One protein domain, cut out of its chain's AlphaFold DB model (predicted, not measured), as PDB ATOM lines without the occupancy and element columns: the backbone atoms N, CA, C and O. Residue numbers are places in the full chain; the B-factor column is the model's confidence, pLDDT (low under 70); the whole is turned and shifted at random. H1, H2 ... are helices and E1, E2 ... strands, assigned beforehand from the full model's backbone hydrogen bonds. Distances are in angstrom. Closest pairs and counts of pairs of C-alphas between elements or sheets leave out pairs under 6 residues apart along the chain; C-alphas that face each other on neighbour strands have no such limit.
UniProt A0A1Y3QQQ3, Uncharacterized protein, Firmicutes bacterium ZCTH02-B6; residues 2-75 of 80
ATOM      1  N   GLU A   2     -34.049  97.469 -26.304       89.75
ATOM      2  CA  GLU A   2     -32.757  97.970 -25.816       89.75
ATOM      3  C   GLU A   2     -32.214  99.169 -26.615       89.75
ATOM      4  O   GLU A   2     -31.826 100.171 -26.023       89.75
ATOM      5  N   GLU A   3     -32.259  99.119 -27.951       90.62
ATOM      6  CA  GLU A   3     -31.849 100.254 -28.795       90.62
ATOM      7  C   GLU A   3     -32.682 101.518 -28.529       90.62
ATOM      8  O   GLU A   3     -32.131 102.611 -28.425       90.62
ATOM      9  N   LEU A   4     -34.001 101.369 -28.348       89.75
ATOM     10  CA  LEU A   4     -34.887 102.478 -27.987       89.75
ATOM     11  C   LEU A   4     -34.466 103.074 -26.642       89.75
ATOM     12  O   LEU A   4     -34.309 104.289 -26.549       89.75
ATOM     13  N   ILE A   5     -34.229 102.229 -25.635       91.88
ATOM     14  CA  ILE A   5     -33.784 102.658 -24.307       91.88
ATOM     15  C   ILE A   5     -32.481 103.448 -24.414       91.88
ATOM     16  O   ILE A   5     -32.410 104.573 -23.932       91.88
ATOM     17  N   ARG A   6     -31.480 102.901 -25.113       93.31
ATOM     18  CA  ARG A   6     -30.184 103.559 -25.327       93.31
ATOM     19  C   ARG A   6     -30.308 104.870 -26.116       93.31
ATOM     20  O   ARG A   6     -29.485 105.759 -25.933       93.31
ATOM     21  N   SER A   7     -31.326 105.007 -26.969       93.62
ATOM     22  CA  SER A   7     -31.587 106.234 -27.739       93.62
ATOM     23  C   SER A   7     -32.345 107.319 -26.964       93.62
ATOM     24  O   SER A   7     -32.232 108.496 -27.301       93.62
ATOM     25  N   LYS A   8     -33.144 106.940 -25.957       92.19
ATOM     26  CA  LYS A   8     -34.066 107.843 -25.245       92.19
ATOM     27  C   LYS A   8     -33.629 108.161 -23.820       92.19
ATOM     28  O   LYS A   8     -33.995 109.212 -23.305       92.19
ATOM     29  N   PHE A   9     -32.857 107.279 -23.197       93.38
ATOM     30  CA  PHE A   9     -32.492 107.368 -21.790       93.38
ATOM     31  C   PHE A   9     -30.983 107.301 -21.594       93.38
ATOM     32  O   PHE A   9     -30.256 106.634 -22.332       93.38
ATOM     33  N   THR A  10     -30.509 107.960 -20.539       94.06
ATOM     34  CA  THR A  10     -29.133 107.784 -20.080       94.06
ATOM     35  C   THR A  10     -28.987 106.396 -19.472       94.06
ATOM     36  O   THR A  10     -29.641 106.073 -18.481       94.06
ATOM     37  N   VAL A  11     -28.105 105.588 -20.059       93.69
ATOM     38  CA  VAL A  11     -27.732 104.278 -19.523       93.69
ATOM     39  C   VAL A  11     -26.545 104.429 -18.581       93.69
ATOM     40  O   VAL A  11     -25.529 105.024 -18.935       93.69
ATOM     41  N   LEU A  12     -26.683 103.872 -17.386       93.25
ATOM     42  CA  LEU A  12     -25.629 103.730 -16.399       93.25
ATOM     43  C   LEU A  12     -25.174 102.270 -16.375       93.25
ATOM     44  O   LEU A  12     -25.991 101.359 -16.240       93.25
ATOM     45  N   GLN A  13     -23.870 102.052 -16.512       91.38
ATOM     46  CA  GLN A  13     -23.302 100.710 -16.599       91.38
ATOM     47  C   GLN A  13     -23.029 100.123 -15.215       91.38
ATOM     48  O   GLN A  13     -22.472 100.802 -14.353       91.38
ATOM     49  N   GLY A  14     -23.391  98.853 -15.023       86.19
ATOM     50  CA  GLY A  14     -23.038  98.076 -13.831       86.19
ATOM     51  C   GLY A  14     -23.681  98.530 -12.515       86.19
ATOM     52  O   GLY A  14     -23.185  98.184 -11.446       86.19
ATOM     53  N   ILE A  15     -24.754  99.317 -12.569       83.06
ATOM     54  CA  ILE A  15     -25.351  99.940 -11.379       83.06
ATOM     55  C   ILE A  15     -26.328  99.038 -10.613       83.06
ATOM     56  O   ILE A  15     -26.655  99.347  -9.469       83.06
ATOM     57  N   TYR A  16     -26.784  97.936 -11.215       74.81
ATOM     58  CA  TYR A  16     -27.689  96.964 -10.595       74.81
ATOM     59  C   TYR A  16     -27.052  95.582 -10.585       74.81
ATOM     60  O   TYR A  16     -27.139  94.870 -11.575       74.81
ATOM     61  N   ASP A  17     -26.382  95.212  -9.494       82.12
ATOM     62  CA  ASP A  17     -25.711  93.907  -9.361       82.12
ATOM     63  C   ASP A  17     -24.776  93.563 -10.545       82.12
ATOM     64  O   ASP A  17     -24.606  92.405 -10.917       82.12
ATOM     65  N   GLY A  18     -24.152  94.585 -11.148       85.81
ATOM     66  CA  GLY A  18     -23.288  94.438 -12.324       85.81
ATOM     67  C   GLY A  18     -23.998  94.554 -13.679       85.81
ATOM     68  O   GLY A  18     -23.340  94.433 -14.709       85.81
ATOM     69  N   GLU A  19     -25.297  94.848 -13.704       89.56
ATOM     70  CA  GLU A  19     -26.089  95.045 -14.922       89.56
ATOM     71  C   GLU A  19     -26.279  96.529 -15.285       89.56
ATOM     72  O   GLU A  19     -26.283  97.420 -14.426       89.56
ATOM     73  N   ASP A  20     -26.478  96.789 -16.582       93.06
ATOM     74  CA  ASP A  20     -26.836  98.107 -17.108       93.06
ATOM     75  C   ASP A  20     -28.270  98.490 -16.697       93.06
ATOM     76  O   ASP A  20     -29.231  97.736 -16.890       93.06
ATOM     77  N   GLY A  21     -28.427  99.713 -16.195       93.56
ATOM     78  CA  GLY A  21     -29.724 100.327 -15.919       93.56
ATOM     79  C   GLY A  21     -29.893 101.632 -16.681       93.56
ATOM     80  O   GLY A  21     -28.916 102.266 -17.067       93.56
ATOM     81  N   PHE A  22     -31.128 102.060 -16.901       94.00
ATOM     82  CA  PHE A  22     -31.418 103.346 -17.527       94.00
ATOM     83  C   PHE A  22     -32.162 104.265 -16.565       94.00
ATOM     84  O   PHE A  22     -33.023 103.827 -15.801       94.00
ATOM     85  N   CYS A  23     -31.796 105.544 -16.605       93.44
ATOM     86  CA  CYS A  23     -32.403 106.588 -15.793       93.44
ATOM     87  C   CYS A  23     -33.521 107.281 -16.562       93.44
ATOM     88  O   CYS A  23     -33.357 107.636 -17.731       93.44
ATOM     89  N   PHE A  24     -34.627 107.544 -15.881       93.06
ATOM     90  CA  PHE A  24     -35.742 108.311 -16.420       93.06
ATOM     91  C   PHE A  24     -36.390 109.148 -15.319       93.06
ATOM     92  O   PHE A  24     -36.257 108.849 -14.133       93.06
ATOM     93  N   VAL A  25     -37.071 110.223 -15.709       91.62
ATOM     94  CA  VAL A  25     -37.719 111.151 -14.775       91.62
ATOM     95  C   VAL A  25     -39.215 111.169 -15.047       91.62
ATOM     96  O   VAL A  25     -39.643 111.369 -16.183       91.62
ATOM     97  N   VAL A  26     -40.004 110.975 -13.992       89.12
ATOM     98  CA  VAL A  26     -41.467 111.095 -14.014       89.12
ATOM     99  C   VAL A  26     -41.876 111.986 -12.850       89.12
ATOM    100  O   VAL A  26     -41.414 111.780 -11.728       89.12
ATOM    101  N   ASP A  27     -42.673 113.016 -13.135       89.44
ATOM    102  CA  ASP A  27     -43.128 114.028 -12.168       89.44
ATOM    103  C   ASP A  27     -41.992 114.680 -11.356       89.44
ATOM    104  O   ASP A  27     -42.117 114.961 -10.166       89.44
ATOM    105  N   GLY A  28     -40.838 114.898 -11.997       88.56
ATOM    106  CA  GLY A  28     -39.653 115.480 -11.357       88.56
ATOM    107  C   GLY A  28     -38.878 114.525 -10.442       88.56
ATOM    108  O   GLY A  28     -37.867 114.925  -9.869       88.56
ATOM    109  N   VAL A  29     -39.303 113.263 -10.328       92.12
ATOM    110  CA  VAL A  29     -38.614 112.224  -9.556       92.12
ATOM    111  C   VAL A  29     -37.801 111.335 -10.495       92.12
ATOM    112  O   VAL A  29     -38.315 110.836 -11.497       92.12
ATOM    113  N   GLY A  30     -36.518 111.150 -10.173       91.31
ATOM    114  CA  GLY A  30     -35.615 110.266 -10.906       91.31
ATOM    115  C   GLY A  30     -35.786 108.809 -10.488       91.31
ATOM    116  O   GLY A  30     -35.733 108.486  -9.303       91.31
ATOM    117  N   TYR A  31     -35.954 107.938 -11.474       91.06
ATOM    118  CA  TYR A  31     -36.043 106.495 -11.315       91.06
ATOM    119  C   TYR A  31     -34.964 105.823 -12.144       91.06
ATOM    120  O   TYR A  31     -34.479 106.366 -13.140       91.06
ATOM    121  N   ILE A  32     -34.616 104.613 -11.731       91.00
ATOM    122  CA  ILE A  32     -33.701 103.767 -12.470       91.00
ATOM    123  C   ILE A  32     -34.336 102.382 -12.591       91.00
ATOM    124  O   ILE A  32     -34.953 101.883 -11.649       91.00
ATOM    125  N   MET A  33     -34.221 101.782 -13.773       90.06
ATOM    126  CA  MET A  33     -34.683 100.425 -14.056       90.06
ATOM    127  C   MET A  33     -33.564  99.638 -14.753       90.06
ATOM    128  O   MET A  33     -32.901 100.195 -15.632       90.06
ATOM    129  N   PRO A  34     -33.350  98.353 -14.417       92.38
ATOM    130  CA  PRO A  34     -32.466  97.486 -15.190       92.38
ATOM    131  C   PRO A  34     -32.974  97.333 -16.627       92.38
ATOM    132  O   PRO A  34     -34.159  97.066 -16.843       92.38
ATOM    133  N   ILE A  35     -32.087  97.443 -17.622       91.94
ATOM    134  CA  ILE A  35     -32.475  97.336 -19.040       91.94
ATOM    135  C   ILE A  35     -33.179  96.003 -19.318       91.94
ATOM    136  O   ILE A  35     -34.190  95.978 -20.026       91.94
ATOM    137  N   ARG A  36     -32.693  94.906 -18.717       91.62
ATOM    138  CA  ARG A  36     -33.270  93.569 -18.915       91.62
ATOM    139  C   ARG A  36     -34.758  93.505 -18.577       91.62
ATOM    140  O   ARG A  36     -35.505  92.902 -19.334       91.62
ATOM    141  N   VAL A  37     -35.199  94.186 -17.515       88.69
ATOM    142  CA  VAL A  37     -36.596  94.147 -17.055       88.69
ATOM    143  C   VAL A  37     -37.509  94.722 -18.131       88.69
ATOM    144  O   VAL A  37     -38.524  94.120 -18.475       88.69
ATOM    145  N   MET A  38     -37.119  95.856 -18.720       90.12
ATOM    146  CA  MET A  38     -37.896  96.470 -19.792       90.12
ATOM    147  C   MET A  38     -37.840  95.652 -21.084       90.12
ATOM    148  O   MET A  38     -38.838  95.556 -21.797       90.12
ATOM    149  N   CYS A  39     -36.697  95.036 -21.392       91.06
ATOM    150  CA  CYS A  39     -36.568  94.135 -22.537       91.06
ATOM    151  C   CYS A  39     -37.449  92.884 -22.403       91.06
ATOM    152  O   CYS A  39     -38.101  92.515 -23.376       91.06
ATOM    153  N   GLU A  40     -37.525  92.273 -21.220       90.69
ATOM    154  CA  GLU A  40     -38.418  91.142 -20.924       90.69
ATOM    155  C   GLU A  40     -39.896  91.535 -21.073       90.69
ATOM    156  O   GLU A  40     -40.681  90.813 -21.694       90.69
ATOM    157  N   TYR A  41     -40.265  92.713 -20.560       87.06
ATOM    158  CA  TYR A  41     -41.614  93.264 -20.704       87.06
ATOM    159  C   TYR A  41     -41.980  93.461 -22.175       87.06
ATOM    160  O   TYR A  41     -43.005  92.988 -22.658       87.06
ATOM    161  N   ALA A  42     -41.087  94.114 -22.912       88.00
ATOM    162  CA  ALA A  42     -41.251  94.403 -24.326       88.00
ATOM    163  C   ALA A  42     -41.322  93.146 -25.199       88.00
ATOM    164  O   ALA A  42     -42.061  93.136 -26.176       88.00
ATOM    165  N   ALA A  43     -40.567  92.096 -24.861       90.56
ATOM    166  CA  ALA A  43     -40.597  90.822 -25.576       90.56
ATOM    167  C   ALA A  43     -41.928  90.075 -25.396       90.56
ATOM    168  O   ALA A  43     -42.309  89.287 -26.256       90.56
ATOM    169  N   SER A  44     -42.626  90.327 -24.287       89.81
ATOM    170  CA  SER A  44     -43.927  89.720 -23.988       89.81
ATOM    171  C   SER A  44     -45.099  90.500 -24.593       89.81
ATOM    172  O   SER A  44     -46.196  89.960 -24.723       89.81
ATOM    173  N   ALA A  45     -44.884  91.764 -24.965       86.62
ATOM    174  CA  ALA A  45     -45.914  92.629 -25.522       86.62
ATOM    175  C   ALA A  45     -46.109  92.394 -27.027       86.62
ATOM    176  O   ALA A  45     -45.154  92.188 -27.773       86.62
ATOM    177  N   ALA A  46     -47.353  92.507 -27.503       83.31
ATOM    178  CA  ALA A  46     -47.661  92.444 -28.937       83.31
ATOM    179  C   ALA A  46     -47.104  93.649 -29.726       83.31
ATOM    180  O   ALA A  46     -46.833  93.547 -30.922       83.31
ATOM    181  N   SER A  47     -46.938  94.791 -29.059       89.81
ATOM    182  CA  SER A  47     -46.331  96.007 -29.594       89.81
ATOM    183  C   SER A  47     -45.691  96.816 -28.466       89.81
ATOM    184  O   SER A  47     -45.944  96.587 -27.283       89.81
ATOM    185  N   ILE A  48     -44.851  97.784 -28.831       91.19
ATOM    186  CA  ILE A  48     -44.264  98.728 -27.880       91.19
ATOM    187  C   ILE A  48     -45.133  99.982 -27.838       91.19
ATOM    188  O   ILE A  48     -44.805 100.983 -28.465       91.19
ATOM    189  N   SER A  49     -46.250  99.912 -27.122       94.69
ATOM    190  CA  SER A  49     -47.090 101.064 -26.782       94.69
ATOM    191  C   SER A  49     -47.489 101.011 -25.312       94.69
ATOM    192  O   SER A  49     -47.462  99.941 -24.698       94.69
ATOM    193  N   ALA A  50     -47.850 102.155 -24.725       95.31
ATOM    194  CA  ALA A  50     -48.280 102.195 -23.330       95.31
ATOM    195  C   ALA A  50     -49.478 101.265 -23.097       95.31
ATOM    196  O   ALA A  50     -49.483 100.501 -22.135       95.31
ATOM    197  N   LEU A  51     -50.450 101.251 -24.013       95.75
ATOM    198  CA  LEU A  51     -51.591 100.340 -23.953       95.75
ATOM    199  C   LEU A  51     -51.164  98.864 -23.946       95.75
ATOM    200  O   LEU A  51     -51.608  98.107 -23.084       95.75
ATOM    201  N   ALA A  52     -50.298  98.455 -24.878       95.06
ATOM    202  CA  ALA A  52     -49.872  97.061 -24.997       95.06
ATOM    203  C   ALA A  52     -49.031  96.597 -23.799       95.06
ATOM    204  O   ALA A  52     -49.185  95.464 -23.347       95.06
ATOM    205  N   LEU A  53     -48.179  97.469 -23.256       93.12
ATOM    206  CA  LEU A  53     -47.364  97.161 -22.081       93.12
ATOM    207  C   LEU A  53     -48.227  97.046 -20.816       93.12
ATOM    208  O   LEU A  53     -48.056  96.096 -20.057       93.12
ATOM    209  N   LYS A  54     -49.198  97.946 -20.610       94.31
ATOM    210  CA  LYS A  54     -50.141  97.861 -19.477       94.31
ATOM    211  C   LYS A  54     -51.033  96.618 -19.540       94.31
ATOM    212  O   LYS A  54     -51.381  96.047 -18.515       94.31
ATOM    213  N   ALA A  55     -51.365  96.144 -20.741       94.75
ATOM    214  CA  ALA A  55     -52.150  94.920 -20.908       94.75
ATOM    215  C   ALA A  55     -51.441  93.650 -20.388       94.75
ATOM    216  O   ALA A  55     -52.113  92.651 -20.140       94.75
ATOM    217  N   LEU A  56     -50.114  93.678 -20.203       92.81
ATOM    218  CA  LEU A  56     -49.356  92.563 -19.620       92.81
ATOM    219  C   LEU A  56     -49.511  92.441 -18.098       92.81
ATOM    220  O   LEU A  56     -49.275  91.365 -17.555       92.81
ATOM    221  N   ASP A  57     -49.896  93.522 -17.420       92.88
ATOM    222  CA  ASP A  57     -50.126  93.567 -15.971       92.88
ATOM    223  C   ASP A  57     -51.363  94.426 -15.670       92.88
ATOM    224  O   ASP A  57     -51.238  95.520 -15.131       92.88
ATOM    225  N   PRO A  58     -52.582  93.975 -16.027       93.19
ATOM    226  CA  PRO A  58     -53.783  94.813 -15.959       93.19
ATOM    227  C   PRO A  58     -54.102  95.367 -14.564       93.19
ATOM    228  O   PRO A  58     -54.757  96.402 -14.450       93.19
ATOM    229  N   GLU A  59     -53.655  94.675 -13.517       96.12
ATOM    230  CA  GLU A  59     -53.849  95.053 -12.115       96.12
ATOM    231  C   GLU A  59     -52.751  95.999 -11.594       96.12
ATOM    232  O   GLU A  59     -52.799  96.399 -10.432       96.12
ATOM    233  N   ASP A  60     -51.779  96.366 -12.440       93.12
ATOM    234  CA  ASP A  60     -50.601  97.172 -12.098       93.12
ATOM    235  C   ASP A  60     -49.857  96.630 -10.867       93.12
ATOM    236  O   ASP A  60     -49.382  97.383 -10.013       93.12
ATOM    237  N   THR A  61     -49.754  95.302 -10.748       92.69
ATOM    238  CA  THR A  61     -49.118  94.641  -9.598       92.69
ATOM    239  C   THR A  61     -47.666  95.072  -9.414       92.69
ATOM    240  O   THR A  61     -47.148  95.085  -8.295       92.69
ATOM    241  N   ARG A  62     -47.001  95.450 -10.510       86.81
ATOM    242  CA  ARG A  62     -45.622  95.937 -10.512       86.81
ATOM    243  C   ARG A  62     -45.506  97.462 -10.389       86.81
ATOM    244  O   ARG A  62     -44.393  97.958 -10.219       86.81
ATOM    245  N   GLY A  63     -46.614  98.201 -10.465       89.75
ATOM    246  CA  GLY A  63     -46.649  99.663 -10.361       89.75
ATOM    247  C   GLY A  63     -46.023 100.396 -11.552       89.75
ATOM    248  O   GLY A  63     -45.550 101.528 -11.392       89.75
ATOM    249  N   TRP A  64     -45.948  99.753 -12.726       91.00
ATOM    250  CA  TRP A  64     -45.269 100.310 -13.898       91.00
ATOM    251  C   TRP A  64     -46.154 101.225 -14.758       91.00
ATOM    252  O   TRP A  64     -45.623 102.012 -15.549       91.00
ATOM    253  N   HIS A  65     -47.482 101.174 -14.604       94.56
ATOM    254  CA  HIS A  65     -48.425 101.853 -15.503       94.56
ATOM    255  C   HIS A  65     -48.163 103.351 -15.632       94.56
ATOM    256  O   HIS A  65     -48.059 103.869 -16.743       94.56
ATOM    257  N   ARG A  66     -47.960 104.028 -14.496       93.94
ATOM    258  CA  ARG A  66     -47.693 105.472 -14.460       93.94
ATOM    259  C   ARG A  66     -46.470 105.886 -15.279       93.94
ATOM    260  O   ARG A  66     -46.435 106.988 -15.814       93.94
ATOM    261  N   PHE A  67     -45.459 105.022 -15.381       94.19
ATOM    262  CA  PHE A  67     -44.252 105.343 -16.134       94.19
ATOM    263  C   PHE A  67     -44.469 105.135 -17.631       94.19
ATOM    264  O   PHE A  67     -43.982 105.941 -18.416       94.19
ATOM    265  N   PHE A  68     -45.239 104.119 -18.032       94.56
ATOM    266  CA  PHE A  68     -45.617 103.935 -19.435       94.56
ATOM    267  C   PHE A  68     -46.482 105.087 -19.948       94.56
ATOM    268  O   PHE A  68     -46.259 105.555 -21.061       94.56
ATOM    269  N   ASP A  69     -47.406 105.578 -19.122       95.81
ATOM    270  CA  ASP A  69     -48.211 106.759 -19.446       95.81
ATOM    271  C   ASP A  69     -47.329 108.005 -19.583       95.81
ATOM    272  O   ASP A  69     -47.362 108.674 -20.614       95.81
ATOM    273  N   ALA A  70     -46.430 108.248 -18.624       95.31
ATOM    274  CA  ALA A  70     -45.484 109.359 -18.713       95.31
ATOM    275  C   ALA A  70     -44.573 109.267 -19.952       95.31
ATOM    276  O   ALA A  70     -44.274 110.276 -20.590       95.31
ATOM    277  N   TRP A  71     -44.126 108.067 -20.323       94.75
ATOM    278  CA  TRP A  71     -43.324 107.856 -21.528       94.75
ATOM    279  C   TRP A  71     -44.125 108.094 -22.808       94.75
ATOM    280  O   TRP A  71     -43.557 108.592 -23.784       94.75
ATOM    281  N   ALA A  72     -45.420 107.771 -22.818       95.75
ATOM    282  CA  ALA A  72     -46.298 108.094 -23.934       95.75
ATOM    283  C   ALA A  72     -46.500 109.606 -24.080       95.75
ATOM    284  O   ALA A  72     -46.321 110.138 -25.177       95.75
ATOM    285  N   ASP A  73     -46.758 110.309 -22.978       95.44
ATOM    286  CA  ASP A  73     -46.917 111.768 -22.962       95.44
ATOM    287  C   ASP A  73     -45.638 112.499 -23.404       95.44
ATOM    288  O   ASP A  73     -45.690 113.536 -24.067       95.44
ATOM    289  N   GLN A  74     -44.470 111.934 -23.089       92.62
ATOM    290  CA  GLN A  74     -43.161 112.438 -23.520       92.62
ATOM    291  C   GLN A  74     -42.787 112.030 -24.961       92.62
ATOM    292  O   GLN A  74     -41.731 112.428 -25.457       92.62
ATOM    293  N   GLY A  75     -43.606 111.221 -25.643       92.81
ATOM    294  CA  GLY A  75     -43.327 110.741 -27.002       92.81
ATOM    295  C   GLY A  75     -42.145 109.765 -27.093       92.81
ATOM    296  O   GLY A  75     -41.494 109.652 -28.137       92.81
TER     297      GLY A  75
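AT A GLANCE: This is residues 2 to 75 of the 80 residues of an uncharacterized protein of Firmicutes bacterium ZCTH02-B6 (UniProt A0A1Y3QQQ3). A twisted three-stranded sheet, E1 E2 E3, forms one end of this domain, and the short helices H3 and H4, with the loop between them, form the other. H2 bridges the two ends, H1 sits near E2 and H2, and H4 comes back to the end of E2 at Val 26. The printed part has 74 residues, with four named helices and three named strands in the order H1 E1 E2 E3 H2 H3 H4; the class is mixed and the sheet antiparallel. It is compact, with a radius of gyration of the C-alphas of 12.0 A and spans of 31 by 27 by 23 A.

IN THESE COORDINATES: H1, residues 2 to 8, begins at C-alpha 2 (-32.757, 97.970, -25.816). E1 is residues 10 to 16, 14.5 A; E2 is 19 to 26, 22.2 A; E3 is 29 to 34, 16.9 A. H2 is 35 to 44, 14.6 A, H3 is 50 to 54, and H4, 65 to 73, 12.5 A, ends at C-alpha 73 (-46.917, 111.768, -22.962).

HOW THE PARTS SIT: E1, E2 and E3 make a meander, each strand the antiparallel neighbour of the one before, in two hairpins. N 12 and O 21 are 2.8 A apart, N 31 and O 24 2.8 A, both within hydrogen-bond range. H2 stands up from the sheet at 81 degrees. H1 and H4 only graze the sheet. H1 and H2 only just touch, with 3 pairs of C-alphas within 8 A, the closest Glu 2 and Cys 39 at 6.3 A. H3 and H4 touch, the closest C-alphas being Ala 50 and Phe 68, 5.0 A. In H1, H2, H3 and H4 every O i to N i+4 pair is within hydrogen-bond range.

THE WHOLE: The farthest C-alphas, Gln 13 and Glu 59, are 31.4 A apart. The printed part has no cut and no long link, and no printed residue is under 70 in pLDDT.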